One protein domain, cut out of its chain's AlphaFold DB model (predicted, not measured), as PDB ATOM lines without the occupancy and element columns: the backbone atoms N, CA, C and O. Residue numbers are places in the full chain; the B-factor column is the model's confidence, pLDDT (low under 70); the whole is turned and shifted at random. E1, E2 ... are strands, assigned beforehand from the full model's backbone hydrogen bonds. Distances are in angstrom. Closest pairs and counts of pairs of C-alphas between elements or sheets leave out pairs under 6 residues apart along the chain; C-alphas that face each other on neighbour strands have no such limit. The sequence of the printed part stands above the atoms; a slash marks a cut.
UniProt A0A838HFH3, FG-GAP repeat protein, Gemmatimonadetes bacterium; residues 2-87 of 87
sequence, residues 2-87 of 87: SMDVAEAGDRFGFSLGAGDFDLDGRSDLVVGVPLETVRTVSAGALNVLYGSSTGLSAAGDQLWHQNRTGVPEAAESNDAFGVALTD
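What this domain is: This is residues 2 to 87 of the 87 residues of the protein "FG-GAP repeat protein" of Gemmatimonadetes bacterium (UniProt A0A838HFH3). With little regular structure, this is a strongly twisted slab of four antiparallel strands in the order E1 E2 E3 E4, with long loops gathered largely at one end and residues 83 to 87 running back beside E1. The printed part has 86 residues, 24 of them in named strands: all strand, compact, radius of gyration of the C-alphas 12.9 A, spanning 38 by 26 by 23 A.

Where its parts are: Find C-alpha 16 at (-31.277, -39.329, 2.763), where E1, residues 16 to 19, begins its 10.5 A. E2, 28 to 33, and E3, 45 to 50, each run 16.2 A. E4, 57 to 64, bends by 80 degrees at residue 60 and ends, 16.4 A from its start, at (-33.899, -48.839, -7.279).

How they stand to each other: The strands form a meander, each the antiparallel neighbour of the one before, and consecutive strands are hairpins. Look for N 17 and O 30, 3.0 A, between E1 and E2; N 31 and O 47, 2.8 A, between E2 and E3; N 48 and O 62, 2.9 A, between E3 and E4. Edge strands E1 and E4 are apart.

The domain as a whole: The printed part has no cut. The link E2 to E3 is long. Confidence is under 70 at residues 2 to 6, 66 to 80, 82 and 86 to 87.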
ATOM      1  N   SER A   2     -40.775 -58.972  -7.607       40.38
ATOM      2  CA  SER A   2     -40.798 -59.343  -6.189       40.38
ATOM      3  C   SER A   2     -40.801 -58.029  -5.423       40.38
ATOM      4  O   SER A   2     -39.899 -57.227  -5.643       40.38
ATOM      5  N   MET A   3     -41.848 -57.751  -4.650       49.91
ATOM      6  CA  MET A   3     -41.710 -56.760  -3.592       49.91
ATOM      7  C   MET A   3     -40.862 -57.454  -2.539       49.91
ATOM      8  O   MET A   3     -41.353 -58.382  -1.894       49.91
ATOM      9  N   ASP A   4     -39.581 -57.097  -2.474       62.88
ATOM     10  CA  ASP A   4     -38.773 -57.469  -1.320       62.88
ATOM     11  C   ASP A   4     -39.381 -56.838  -0.067       62.88
ATOM     12  O   ASP A   4     -40.029 -55.785  -0.110       62.88
ATOM     13  N   VAL A   5     -39.278 -57.574   1.032       65.50
ATOM     14  CA  VAL A   5     -39.848 -57.215   2.330       65.50
ATOM     15  C   VAL A   5     -38.696 -56.742   3.194       65.50
ATOM     16  O   VAL A   5     -37.659 -57.380   3.167       65.50
ATOM     17  N   ALA A   6     -38.889 -55.694   3.996       66.12
ATOM     18  CA  ALA A   6     -37.866 -55.225   4.927       66.12
ATOM     19  C   ALA A   6     -37.311 -56.371   5.800       66.12
ATOM     20  O   ALA A   6     -38.052 -57.023   6.548       66.12
ATOM     21  N   GLU A   7     -36.003 -56.577   5.729       71.44
ATOM     22  CA  GLU A   7     -35.219 -57.569   6.445       71.44
ATOM     23  C   GLU A   7     -34.461 -56.917   7.617       71.44
ATOM     24  O   GLU A   7     -34.178 -55.714   7.688       71.44
ATOM     25  N   ALA A   8     -34.140 -57.728   8.625       71.94
ATOM     26  CA  ALA A   8     -33.370 -57.254   9.764       71.94
ATOM     27  C   ALA A   8     -31.917 -56.998   9.337       71.94
ATOM     28  O   ALA A   8     -31.127 -57.931   9.229       71.94
ATOM     29  N   GLY A   9     -31.551 -55.727   9.178       74.75
ATOM     30  CA  GLY A   9     -30.177 -55.335   8.868       74.75
ATOM     31  C   GLY A   9     -30.012 -54.493   7.611       74.75
ATOM     32  O   GLY A   9     -28.906 -54.012   7.408       74.75
ATOM     33  N   ASP A  10     -31.078 -54.225   6.853       79.12
ATOM     34  CA  ASP A  10     -31.020 -53.484   5.575       79.12
ATOM     35  C   ASP A  10     -30.559 -52.031   5.713       79.12
ATOM     36  O   ASP A  10     -30.039 -51.420   4.777       79.12
ATOM     37  N   ARG A  11     -30.715 -51.485   6.926       86.25
ATOM     38  CA  ARG A  11     -30.399 -50.095   7.285       86.25
ATOM     39  C   ARG A  11     -31.189 -49.086   6.450       86.25
ATOM     40  O   ARG A  11     -30.634 -48.083   6.014       86.25
ATOM     41  N   PHE A  12     -32.490 -49.314   6.268       87.00
ATOM     42  CA  PHE A  12     -33.381 -48.300   5.707       87.00
ATOM     43  C   PHE A  12     -33.213 -46.962   6.442       87.00
ATOM     44  O   PHE A  12     -33.282 -46.911   7.673       87.00
ATOM     45  N   GLY A  13     -32.976 -45.882   5.694       88.56
ATOM     46  CA  GLY A  13     -32.711 -44.563   6.274       88.56
ATOM     47  C   GLY A  13     -31.241 -44.300   6.594       88.56
ATOM     48  O   GLY A  13     -30.955 -43.358   7.328       88.56
ATOM     49  N   PHE A  14     -30.308 -45.103   6.068       89.19
ATOM     50  CA  PHE A  14     -28.874 -44.897   6.292       89.19
ATOM     51  C   PHE A  14     -28.375 -43.566   5.712       89.19
ATOM     52  O   PHE A  14     -27.578 -42.876   6.345       89.19
ATOM     53  N   SER A  15     -28.870 -43.190   4.533       88.81
ATOM     54  CA  SER A  15     -28.657 -41.879   3.915       88.81
ATOM     55  C   SER A  15     -29.970 -41.339   3.364       88.81
ATOM     56  O   SER A  15     -30.841 -42.115   2.972       88.81
ATOM     57  N   LEU A  16     -30.100 -40.015   3.297       91.75
ATOM     58  CA  LEU A  16     -31.277 -39.329   2.763       91.75
ATOM     59  C   LEU A  16     -30.838 -38.284   1.734       91.75
ATOM     60  O   LEU A  16     -29.796 -37.660   1.912       91.75
ATOM     61  N   GLY A  17     -31.645 -38.104   0.695       91.62
ATOM     62  CA  GLY A  17     -31.534 -37.021  -0.281       91.62
ATOM     63  C   GLY A  17     -32.929 -36.527  -0.646       91.62
ATOM     64  O   GLY A  17     -33.887 -37.303  -0.594       91.62
ATOM     65  N   ALA A  18     -33.066 -35.247  -0.977       93.62
ATOM     66  CA  ALA A  18     -34.360 -34.651  -1.294       93.62
ATOM     67  C   ALA A  18     -34.265 -33.759  -2.532       93.62
ATOM     68  O   ALA A  18     -33.330 -32.980  -2.682       93.62
ATOM     69  N   GLY A  19     -35.259 -33.850  -3.407       92.81
ATOM     70  CA  GLY A  19     -35.282 -33.140  -4.684       92.81
ATOM     71  C   GLY A  19     -36.576 -33.421  -5.429       92.81
ATOM     72  O   GLY A  19     -37.341 -34.266  -5.001       92.81
ATOM     73  N   ASP A  20     -36.846 -32.696  -6.507       94.44
ATOM     74  CA  ASP A  20     -37.978 -32.974  -7.401       94.44
ATOM     75  C   ASP A  20     -37.472 -33.880  -8.534       94.44
ATOM     76  O   ASP A  20     -36.867 -33.402  -9.499       94.44
ATOM     77  N   PHE A  21     -37.578 -35.199  -8.352       90.12
ATOM     78  CA  PHE A  21     -36.973 -36.192  -9.244       90.12
ATOM     79  C   PHE A  21     -37.908 -36.614 -10.379       90.12
ATOM     80  O   PHE A  21     -37.417 -37.092 -11.407       90.12
ATOM     81  N   ASP A  22     -39.222 -36.449 -10.221       93.06
ATOM     82  CA  ASP A  22     -40.212 -36.710 -11.271       93.06
ATOM     83  C   ASP A  22     -40.724 -35.446 -11.990       93.06
ATOM     84  O   ASP A  22     -41.434 -35.562 -12.995       93.06
ATOM     85  N   LEU A  23     -40.247 -34.265 -11.578       94.88
ATOM     86  CA  LEU A  23     -40.519 -32.955 -12.177       94.88
ATOM     87  C   LEU A  23     -41.984 -32.519 -12.043       94.88
ATOM     88  O   LEU A  23     -42.508 -31.815 -12.918       94.88
ATOM     89  N   ASP A  24     -42.652 -32.922 -10.963       95.12
ATOM     90  CA  ASP A  24     -44.038 -32.545 -10.673       95.12
ATOM     91  C   ASP A  24     -44.166 -31.224  -9.876       95.12
ATOM     92  O   ASP A  24     -45.275 -30.709  -9.668       95.12
ATOM     93  N   GLY A  25     -43.035 -30.629  -9.481       96.25
ATOM     94  CA  GLY A  25     -42.959 -29.403  -8.692       96.25
ATOM     95  C   GLY A  25     -43.026 -29.626  -7.180       96.25
ATOM     96  O   GLY A  25     -43.229 -28.656  -6.436       96.25
ATOM     97  N   ARG A  26     -42.893 -30.866  -6.700       95.88
ATOM     98  CA  ARG A  26     -42.885 -31.233  -5.279       95.88
ATOM     99  C   ARG A  26     -41.578 -31.926  -4.929       95.88
ATOM    100  O   ARG A  26     -40.955 -32.583  -5.743       95.88
ATOM    101  N   SER A  27     -41.139 -31.756  -3.686       96.25
ATOM    102  CA  SER A  27     -39.963 -32.478  -3.208       96.25
ATOM    103  C   SER A  27     -40.312 -33.930  -2.901       96.25
ATOM    104  O   SER A  27     -41.216 -34.209  -2.109       96.25
ATOM    105  N   ASP A  28     -39.516 -34.816  -3.470       95.88
ATOM    106  CA  ASP A  28     -39.442 -36.243  -3.215       95.88
ATOM    107  C   ASP A  28     -38.368 -36.550  -2.169       95.88
ATOM    108  O   ASP A  28     -37.499 -35.727  -1.854       95.88
ATOM    109  N   LEU A  29     -38.404 -37.775  -1.650       94.25
ATOM    110  CA  LEU A  29     -37.412 -38.304  -0.724       94.25
ATOM    111  C   LEU A  29     -36.771 -39.565  -1.298       94.25
ATOM    112  O   LEU A  29     -37.458 -40.549  -1.567       94.25
ATOM    113  N   VAL A  30     -35.445 -39.564  -1.391       93.81
ATOM    114  CA  VAL A  30     -34.644 -40.759  -1.663       93.81
ATOM    115  C   VAL A  30     -34.077 -41.269  -0.346       93.81
ATOM    116  O   VAL A  30     -33.433 -40.531   0.403       93.81
ATOM    117  N   VAL A  31     -34.302 -42.549  -0.075       91.88
ATOM    118  CA  VAL A  31     -33.850 -43.243   1.127       91.88
ATOM    119  C   VAL A  31     -32.854 -44.329   0.746       91.88
ATOM    120  O   VAL A  31     -33.194 -45.260   0.021       91.88
ATOM    121  N   GLY A  32     -31.631 -44.227   1.260       90.62
ATOM    122  CA  GLY A  32     -30.599 -45.248   1.114       90.62
ATOM    123  C   GLY A  32     -30.856 -46.466   1.999       90.62
ATOM    124  O   GLY A  32     -31.186 -46.329   3.183       90.62
ATOM    125  N   VAL A  33     -30.680 -47.650   1.412       90.69
ATOM    126  CA  VAL A  33     -30.849 -48.963   2.045       90.69
ATOM    127  C   VAL A  33     -29.628 -49.828   1.696       90.69
ATOM    128  O   VAL A  33     -29.722 -50.747   0.889       90.69
ATOM    129  N   PRO A  34     -28.429 -49.503   2.211       84.50
ATOM    130  CA  PRO A  34     -27.162 -50.002   1.671       84.50
ATOM    131  C   PRO A  34     -26.930 -51.503   1.843       84.50
ATOM    132  O   PRO A  34     -26.014 -52.035   1.223       84.50
ATOM    133  N   LEU A  35     -27.711 -52.176   2.693       84.88
ATOM    134  CA  LEU A  35     -27.596 -53.616   2.917       84.88
ATOM    135  C   LEU A  35     -28.788 -54.412   2.374       84.88
ATOM    136  O   LEU A  35     -28.838 -55.613   2.624       84.88
ATOM    137  N   GLU A  36     -29.677 -53.782   1.598       83.75
ATOM    138  CA  GLU A  36     -30.800 -54.460   0.943       83.75
ATOM    139  C   GLU A  36     -30.332 -55.686   0.148       83.75
ATOM    140  O   GLU A  36     -29.395 -55.611  -0.667       83.75
ATOM    141  N   THR A  37     -31.013 -56.811   0.372       81.88
ATOM    142  CA  THR A  37     -30.796 -58.039  -0.384       81.88
ATOM    143  C   THR A  37     -31.502 -57.958  -1.730       81.88
ATOM    144  O   THR A  37     -32.715 -58.019  -1.831       81.88
ATOM    145  N   VAL A  38     -30.736 -57.919  -2.816       75.25
ATOM    146  CA  VAL A  38     -31.268 -57.990  -4.177       75.25
ATOM    147  C   VAL A  38     -31.151 -59.436  -4.658       75.25
ATOM    148  O   VAL A  38     -30.071 -59.899  -5.042       75.25
ATOM    149  N   ARG A  39     -32.272 -60.170  -4.660       77.31
ATOM    150  CA  ARG A  39     -32.354 -61.634  -4.877       77.31
ATOM    151  C   ARG A  39     -31.627 -62.454  -3.807       77.31
ATOM    152  O   ARG A  39     -32.267 -63.090  -2.986       77.31
ATOM    153  N   THR A  40     -30.303 -62.526  -3.880       75.75
ATOM    154  CA  THR A  40     -29.463 -63.339  -2.979       75.75
ATOM    155  C   THR A  40     -28.205 -62.597  -2.534       75.75
ATOM    156  O   THR A  40     -27.329 -63.202  -1.919       75.75
ATOM    157  N   VAL A  41     -28.068 -61.320  -2.902       75.94
ATOM    158  CA  VAL A  41     -26.852 -60.528  -2.702       75.94
ATOM    159  C   VAL A  41     -27.210 -59.249  -1.958       75.94
ATOM    160  O   VAL A  41     -28.038 -58.483  -2.441       75.94
ATOM    161  N   SER A  42     -26.568 -59.000  -0.814       78.62
ATOM    162  CA  SER A  42     -26.641 -57.705  -0.123       78.62
ATOM    163  C   SER A  42     -25.806 -56.684  -0.901       78.62
ATOM    164  O   SER A  42     -24.579 -56.635  -0.781       78.62
ATOM    165  N   ALA A  43     -26.483 -55.953  -1.783       79.50
ATOM    166  CA  ALA A  43     -25.886 -54.990  -2.712       79.50
ATOM    167  C   ALA A  43     -26.342 -53.550  -2.435       79.50
ATOM    168  O   ALA A  43     -25.691 -52.591  -2.856       79.50
ATOM    169  N   GLY A  44     -27.442 -53.412  -1.695       85.31
ATOM    170  CA  GLY A  44     -28.048 -52.136  -1.372       85.31
ATOM    171  C   GLY A  44     -29.069 -51.662  -2.403       85.31
ATOM    172  O   GLY A  44     -29.128 -52.128  -3.546       85.31
ATOM    173  N   ALA A  45     -29.899 -50.719  -1.972       87.81
ATOM    174  CA  ALA A  45     -30.968 -50.131  -2.759       87.81
ATOM    175  C   ALA A  45     -31.218 -48.663  -2.382       87.81
ATOM    176  O   ALA A  45     -30.722 -48.149  -1.377       87.81
ATOM    177  N   LEU A  46     -32.025 -47.994  -3.202       89.44
ATOM    178  CA  LEU A  46     -32.642 -46.704  -2.916       89.44
ATOM    179  C   LEU A  46     -34.159 -46.868  -2.976       89.44
ATOM    180  O   LEU A  46     -34.662 -47.366  -3.981       89.44
ATOM    181  N   ASN A  47     -34.887 -46.415  -1.958       91.19
ATOM    182  CA  ASN A  47     -36.333 -46.241  -2.069       91.19
ATOM    183  C   ASN A  47     -36.669 -44.773  -2.340       91.19
ATOM    184  O   ASN A  47     -36.166 -43.891  -1.646       91.19
ATOM    185  N   VAL A  48     -37.516 -44.510  -3.332       92.25
ATOM    186  CA  VAL A  48     -37.962 -43.161  -3.698       92.25
ATOM    187  C   VAL A  48     -39.427 -43.001  -3.329       92.25
ATOM    188  O   VAL A  48     -40.281 -43.677  -3.900       92.25
ATOM    189  N   LEU A  49     -39.711 -42.091  -2.398       95.19
ATOM    190  CA  LEU A  49     -41.061 -41.671  -2.044       95.19
ATOM    191  C   LEU A  49     -41.363 -40.350  -2.741       95.19
ATOM    192  O   LEU A  49     -40.662 -39.362  -2.510       95.19
ATOM    193  N   TYR A  50     -42.424 -40.327  -3.540       95.69
ATOM    194  CA  TYR A  50     -42.796 -39.136  -4.293       95.69
ATOM    195  C   TYR A  50     -43.596 -38.146  -3.451       95.69
ATOM    196  O   TYR A  50     -44.424 -38.526  -2.607       95.69
ATOM    197  N   GLY A  51     -43.344 -36.863  -3.684       96.62
ATOM    198  CA  GLY A  51     -44.107 -35.765  -3.127       96.62
ATOM    199  C   GLY A  51     -45.544 -35.749  -3.650       96.62
ATOM    200  O   GLY A  51     -45.860 -36.166  -4.756       96.62
ATOM    201  N   SER A  52     -46.469 -35.250  -2.835       94.88
ATOM    202  CA  SER A  52     -47.862 -35.034  -3.236       94.88
ATOM    203  C   SER A  52     -48.422 -33.770  -2.586       94.88
ATOM    204  O   SER A  52     -47.773 -33.119  -1.761       94.88
ATOM    205  N   SER A  53     -49.659 -33.406  -2.926       94.06
ATOM    206  CA  SER A  53     -50.367 -32.291  -2.280       94.06
ATOM    207  C   SER A  53     -50.573 -32.476  -0.776       94.06
ATOM    208  O   SER A  53     -50.827 -31.494  -0.083       94.06
ATOM    209  N   THR A  54     -50.428 -33.701  -0.267       94.56
ATOM    210  CA  THR A  54     -50.588 -34.043   1.150       94.56
ATOM    211  C   THR A  54     -49.286 -34.490   1.825       94.56
ATOM    212  O   THR A  54     -49.332 -34.971   2.953       94.56
ATOM    213  N   GLY A  55     -48.132 -34.324   1.168       94.38
ATOM    214  CA  GLY A  55     -46.821 -34.773   1.657       94.38
ATOM    215  C   GLY A  55     -46.295 -36.003   0.914       94.38
ATOM    216  O   GLY A  55     -46.782 -36.323  -0.167       94.38
ATOM    217  N   LEU A  56     -45.293 -36.677   1.480       94.56
ATOM    218  CA  LEU A  56     -44.705 -37.879   0.881       94.56
ATOM    219  C   LEU A  56     -45.720 -39.024   0.788       94.56
ATOM    220  O   LEU A  56     -46.486 -39.268   1.723       94.56
ATOM    221  N   SER A  57     -45.685 -39.748  -0.327       91.81
ATOM    222  CA  SER A  57     -46.539 -40.896  -0.605       91.81
ATOM    223  C   SER A  57     -45.702 -42.153  -0.829       91.81
ATOM    224  O   SER A  57     -44.762 -42.152  -1.616       91.81
ATOM    225  N   ALA A  58     -46.090 -43.249  -0.173       88.44
ATOM    226  CA  ALA A  58     -45.599 -44.587  -0.508       88.44
ATOM    227  C   ALA A  58     -46.383 -45.216  -1.677       88.44
ATOM    228  O   ALA A  58     -45.997 -46.248  -2.212       88.44
ATOM    229  N   ALA A  59     -47.516 -44.628  -2.081       87.62
ATOM    230  CA  ALA A  59     -48.237 -45.103  -3.252       87.62
ATOM    231  C   ALA A  59     -47.435 -44.759  -4.513       87.62
ATOM    232  O   ALA A  59     -47.268 -43.582  -4.827       87.62
ATOM    233  N   GLY A  60     -46.983 -45.794  -5.227       85.25
ATOM    234  CA  GLY A  60     -46.163 -45.642  -6.428       85.25
ATOM    235  C   GLY A  60     -44.681 -45.396  -6.146       85.25
ATOM    236  O   GLY A  60     -43.990 -44.915  -7.044       85.25
ATOM    237  N   ASP A  61     -44.204 -45.710  -4.937       89.38
ATOM    238  CA  ASP A  61     -42.781 -45.657  -4.616       89.38
ATOM    239  C   ASP A  61     -41.956 -46.567  -5.536       89.38
ATOM    240  O   ASP A  61     -42.453 -47.502  -6.177       89.38
ATOM    241  N   GLN A  62     -40.673 -46.242  -5.661       89.81
ATOM    242  CA  GLN A  62     -39.758 -47.008  -6.497       89.81
ATOM    243  C   GLN A  62     -38.557 -47.482  -5.701       89.81
ATOM    244  O   GLN A  62     -37.762 -46.675  -5.223       89.81
ATOM    245  N   LEU A  63     -38.356 -48.798  -5.706       86.94
ATOM    246  CA  LEU A  63     -37.111 -49.412  -5.277       86.94
ATOM    247  C   LEU A  63     -36.136 -49.487  -6.460       86.94
ATOM    248  O   LEU A  63     -36.404 -50.117  -7.488       86.94
ATOM    249  N   TRP A  64     -34.995 -48.824  -6.321       84.00
ATOM    250  CA  TRP A  64     -33.899 -48.839  -7.279       84.00
ATOM    251  C   TRP A  64     -32.742 -49.662  -6.728       84.00
ATOM    252  O   TRP A  64     -32.238 -49.397  -5.642       84.00
ATOM    253  N   HIS A  65     -32.291 -50.633  -7.513       81.38
ATOM    254  CA  HIS A  65     -31.137 -51.475  -7.227       81.38
ATOM    255  C   HIS A  65     -30.425 -51.822  -8.543       81.38
ATOM    256  O   HIS A  65     -31.036 -51.756  -9.614       81.38
ATOM    257  N   GLN A  66     -29.171 -52.272  -8.495       69.56
ATOM    258  CA  GLN A  66     -28.367 -52.506  -9.706       69.56
ATOM    259  C   GLN A  66     -28.915 -53.589 -10.654       69.56
ATOM    260  O   GLN A  66     -28.765 -53.488 -11.861       69.56
ATOM    261  N   ASN A  67     -29.689 -54.565 -10.163       69.38
ATOM    262  CA  ASN A  67     -30.361 -55.537 -11.045       69.38
ATOM    263  C   ASN A  67     -31.576 -54.972 -11.828       69.38
ATOM    264  O   ASN A  67     -32.330 -55.745 -12.427       69.38
ATOM    265  N   ARG A  68     -31.823 -53.653 -11.809       67.25
ATOM    266  CA  ARG A  68     -32.880 -53.004 -12.600       67.25
ATOM    267  C   ARG A  68     -32.368 -52.739 -14.016       67.25
ATOM    268  O   ARG A  68     -31.270 -52.231 -14.209       67.25
ATOM    269  N   THR A  69     -33.189 -53.037 -15.022       61.31
ATOM    270  CA  THR A  69     -32.876 -52.764 -16.431       61.31
ATOM    271  C   THR A  69     -32.509 -51.289 -16.618       61.31
ATOM    272  O   THR A  69     -33.322 -50.416 -16.323       61.31
ATOM    273  N   GLY A  70     -31.299 -51.014 -17.111       59.09
ATOM    274  CA  GLY A  70     -30.791 -49.652 -17.311       59.09
ATOM    275  C   GLY A  70     -29.804 -49.160 -16.248       59.09
ATOM    276  O   GLY A  70     -29.211 -48.106 -16.456       59.09
ATOM    277  N   VAL A  71     -29.573 -49.917 -15.169       60.00
ATOM    278  CA  VAL A  71     -28.421 -49.703 -14.280       60.00
ATOM    279  C   VAL A  71     -27.256 -50.562 -14.798       60.00
ATOM    280  O   VAL A  71     -27.454 -51.760 -15.011       60.00
ATOM    281  N   PRO A  72     -26.086 -49.976 -15.118       54.53
ATOM    282  CA  PRO A  72     -24.912 -50.745 -15.521       54.53
ATOM    283  C   PRO A  72     -24.442 -51.675 -14.396       54.53
ATOM    284  O   PRO A  72     -24.492 -51.286 -13.234       54.53
ATOM    285  N   GLU A  73     -23.924 -52.842 -14.789       58.81
ATOM    286  CA  GLU A  73     -23.359 -53.882 -13.910       58.81
ATOM    287  C   GLU A  73     -24.401 -54.644 -13.061       58.81
ATOM    288  O   GLU A  73     -25.558 -54.244 -12.934       58.81
ATOM    289  N   ALA A  74     -24.042 -55.849 -12.609       57.41
ATOM    290  CA  ALA A  74     -24.918 -56.685 -11.787       57.41
ATOM    291  C   ALA A  74     -24.651 -56.397 -10.309       57.41
ATOM    292  O   ALA A  74     -23.518 -56.115  -9.959       57.41
ATOM    293  N   ALA A  75     -25.669 -56.546  -9.460       57.75
ATOM    294  CA  ALA A  75     -25.530 -56.395  -8.011       57.75
ATOM    295  C   ALA A  75     -24.427 -57.310  -7.438       57.75
ATOM    296  O   ALA A  75     -24.608 -58.534  -7.421       57.75
ATOM    297  N   GLU A  76     -23.331 -56.735  -6.935       54.62
ATOM    298  CA  GLU A  76     -22.264 -57.457  -6.233       54.62
ATOM    299  C   GLU A  76     -22.325 -57.208  -4.714       54.62
ATOM    300  O   GLU A  76     -22.917 -56.247  -4.216       54.62
ATOM    301  N   SER A  77     -21.754 -58.122  -3.920       51.31
ATOM    302  CA  SER A  77     -21.698 -57.930  -2.466       51.31
ATOM    303  C   SER A  77     -20.808 -56.737  -2.116       51.31
ATOM    304  O   SER A  77     -19.621 -56.753  -2.431       51.31
ATOM    305  N   ASN A  78     -21.344 -55.797  -1.332       56.91
ATOM    306  CA  ASN A  78     -20.668 -54.579  -0.852       56.91
ATOM    307  C   ASN A  78     -20.469 -53.446  -1.875       56.91
ATOM    308  O   ASN A  78     -19.676 -52.546  -1.598       56.91
ATOM    309  N   ASP A  79     -21.223 -53.407  -2.975       58.97
ATOM    310  CA  ASP A  79     -21.227 -52.234  -3.873       58.97
ATOM    311  C   ASP A  79     -21.719 -50.949  -3.192       58.97
ATOM    312  O   ASP A  79     -21.496 -49.842  -3.688       58.97
ATOM    313  N   ALA A  80     -22.343 -51.092  -2.016       62.94
ATOM    314  CA  ALA A  80     -22.740 -50.001  -1.137       62.94
ATOM    315  C   ALA A  80     -23.687 -49.007  -1.834       62.94
ATOM    316  O   ALA A  80     -23.651 -47.797  -1.582       62.94
ATOM    317  N   PHE A  81     -24.555 -49.515  -2.716       72.38
ATOM    318  CA  PHE A  81     -25.545 -48.693  -3.397       72.38
ATOM    319  C   PHE A  81     -26.472 -48.052  -2.357       72.38
ATOM    320  O   PHE A  81     -27.044 -48.735  -1.512       72.38
ATOM    321  N   GLY A  82     -26.575 -46.721  -2.370       69.62
ATOM    322  CA  GLY A  82     -27.308 -45.982  -1.339       69.62
ATOM    323  C   GLY A  82     -26.567 -45.767  -0.017       69.62
ATOM    324  O   GLY A  82     -27.215 -45.492   0.987       69.62
ATOM    325  N   VAL A  83     -25.230 -45.866   0.020       74.31
ATOM    326  CA  VAL A  83     -24.433 -45.490   1.208       74.31
ATOM    327  C   VAL A  83     -24.192 -43.980   1.324       74.31
ATOM    328  O   VAL A  83     -23.974 -43.471   2.422       74.31
ATOM    329  N   ALA A  84     -24.217 -43.259   0.201       75.44
ATOM    330  CA  ALA A  84     -24.072 -41.812   0.149       75.44
ATOM    331  C   ALA A  84     -24.989 -41.240  -0.934       75.44
ATOM    332  O   ALA A  84     -25.008 -41.721  -2.065       75.44
ATOM    333  N   LEU A  85     -25.729 -40.198  -0.566       72.75
ATOM    334  CA  LEU A  85     -26.498 -39.359  -1.473       72.75
ATOM    335  C   LEU A  85     -25.873 -37.965  -1.399       72.75
ATOM    336  O   LEU A  85     -25.583 -37.483  -0.303       72.75
ATOM    337  N   THR A  86     -25.588 -37.365  -2.551       62.06
ATOM    338  CA  THR A  86     -25.064 -35.999  -2.639       62.06
ATOM    339  C   THR A  86     -26.073 -35.163  -3.405       62.06
ATOM    340  O   THR A  86     -26.450 -35.562  -4.508       62.06
ATOM    341  N   ASP A  87     -26.490 -34.045  -2.818       53.94
ATOM    342  CA  ASP A  87     -27.356 -33.050  -3.460       53.94
ATOM    343  C   ASP A  87     -26.594 -32.201  -4.497       53.94
ATOM    344  O   ASP A  87     -25.381 -31.942  -4.288       53.94
TER     345      ASP A  87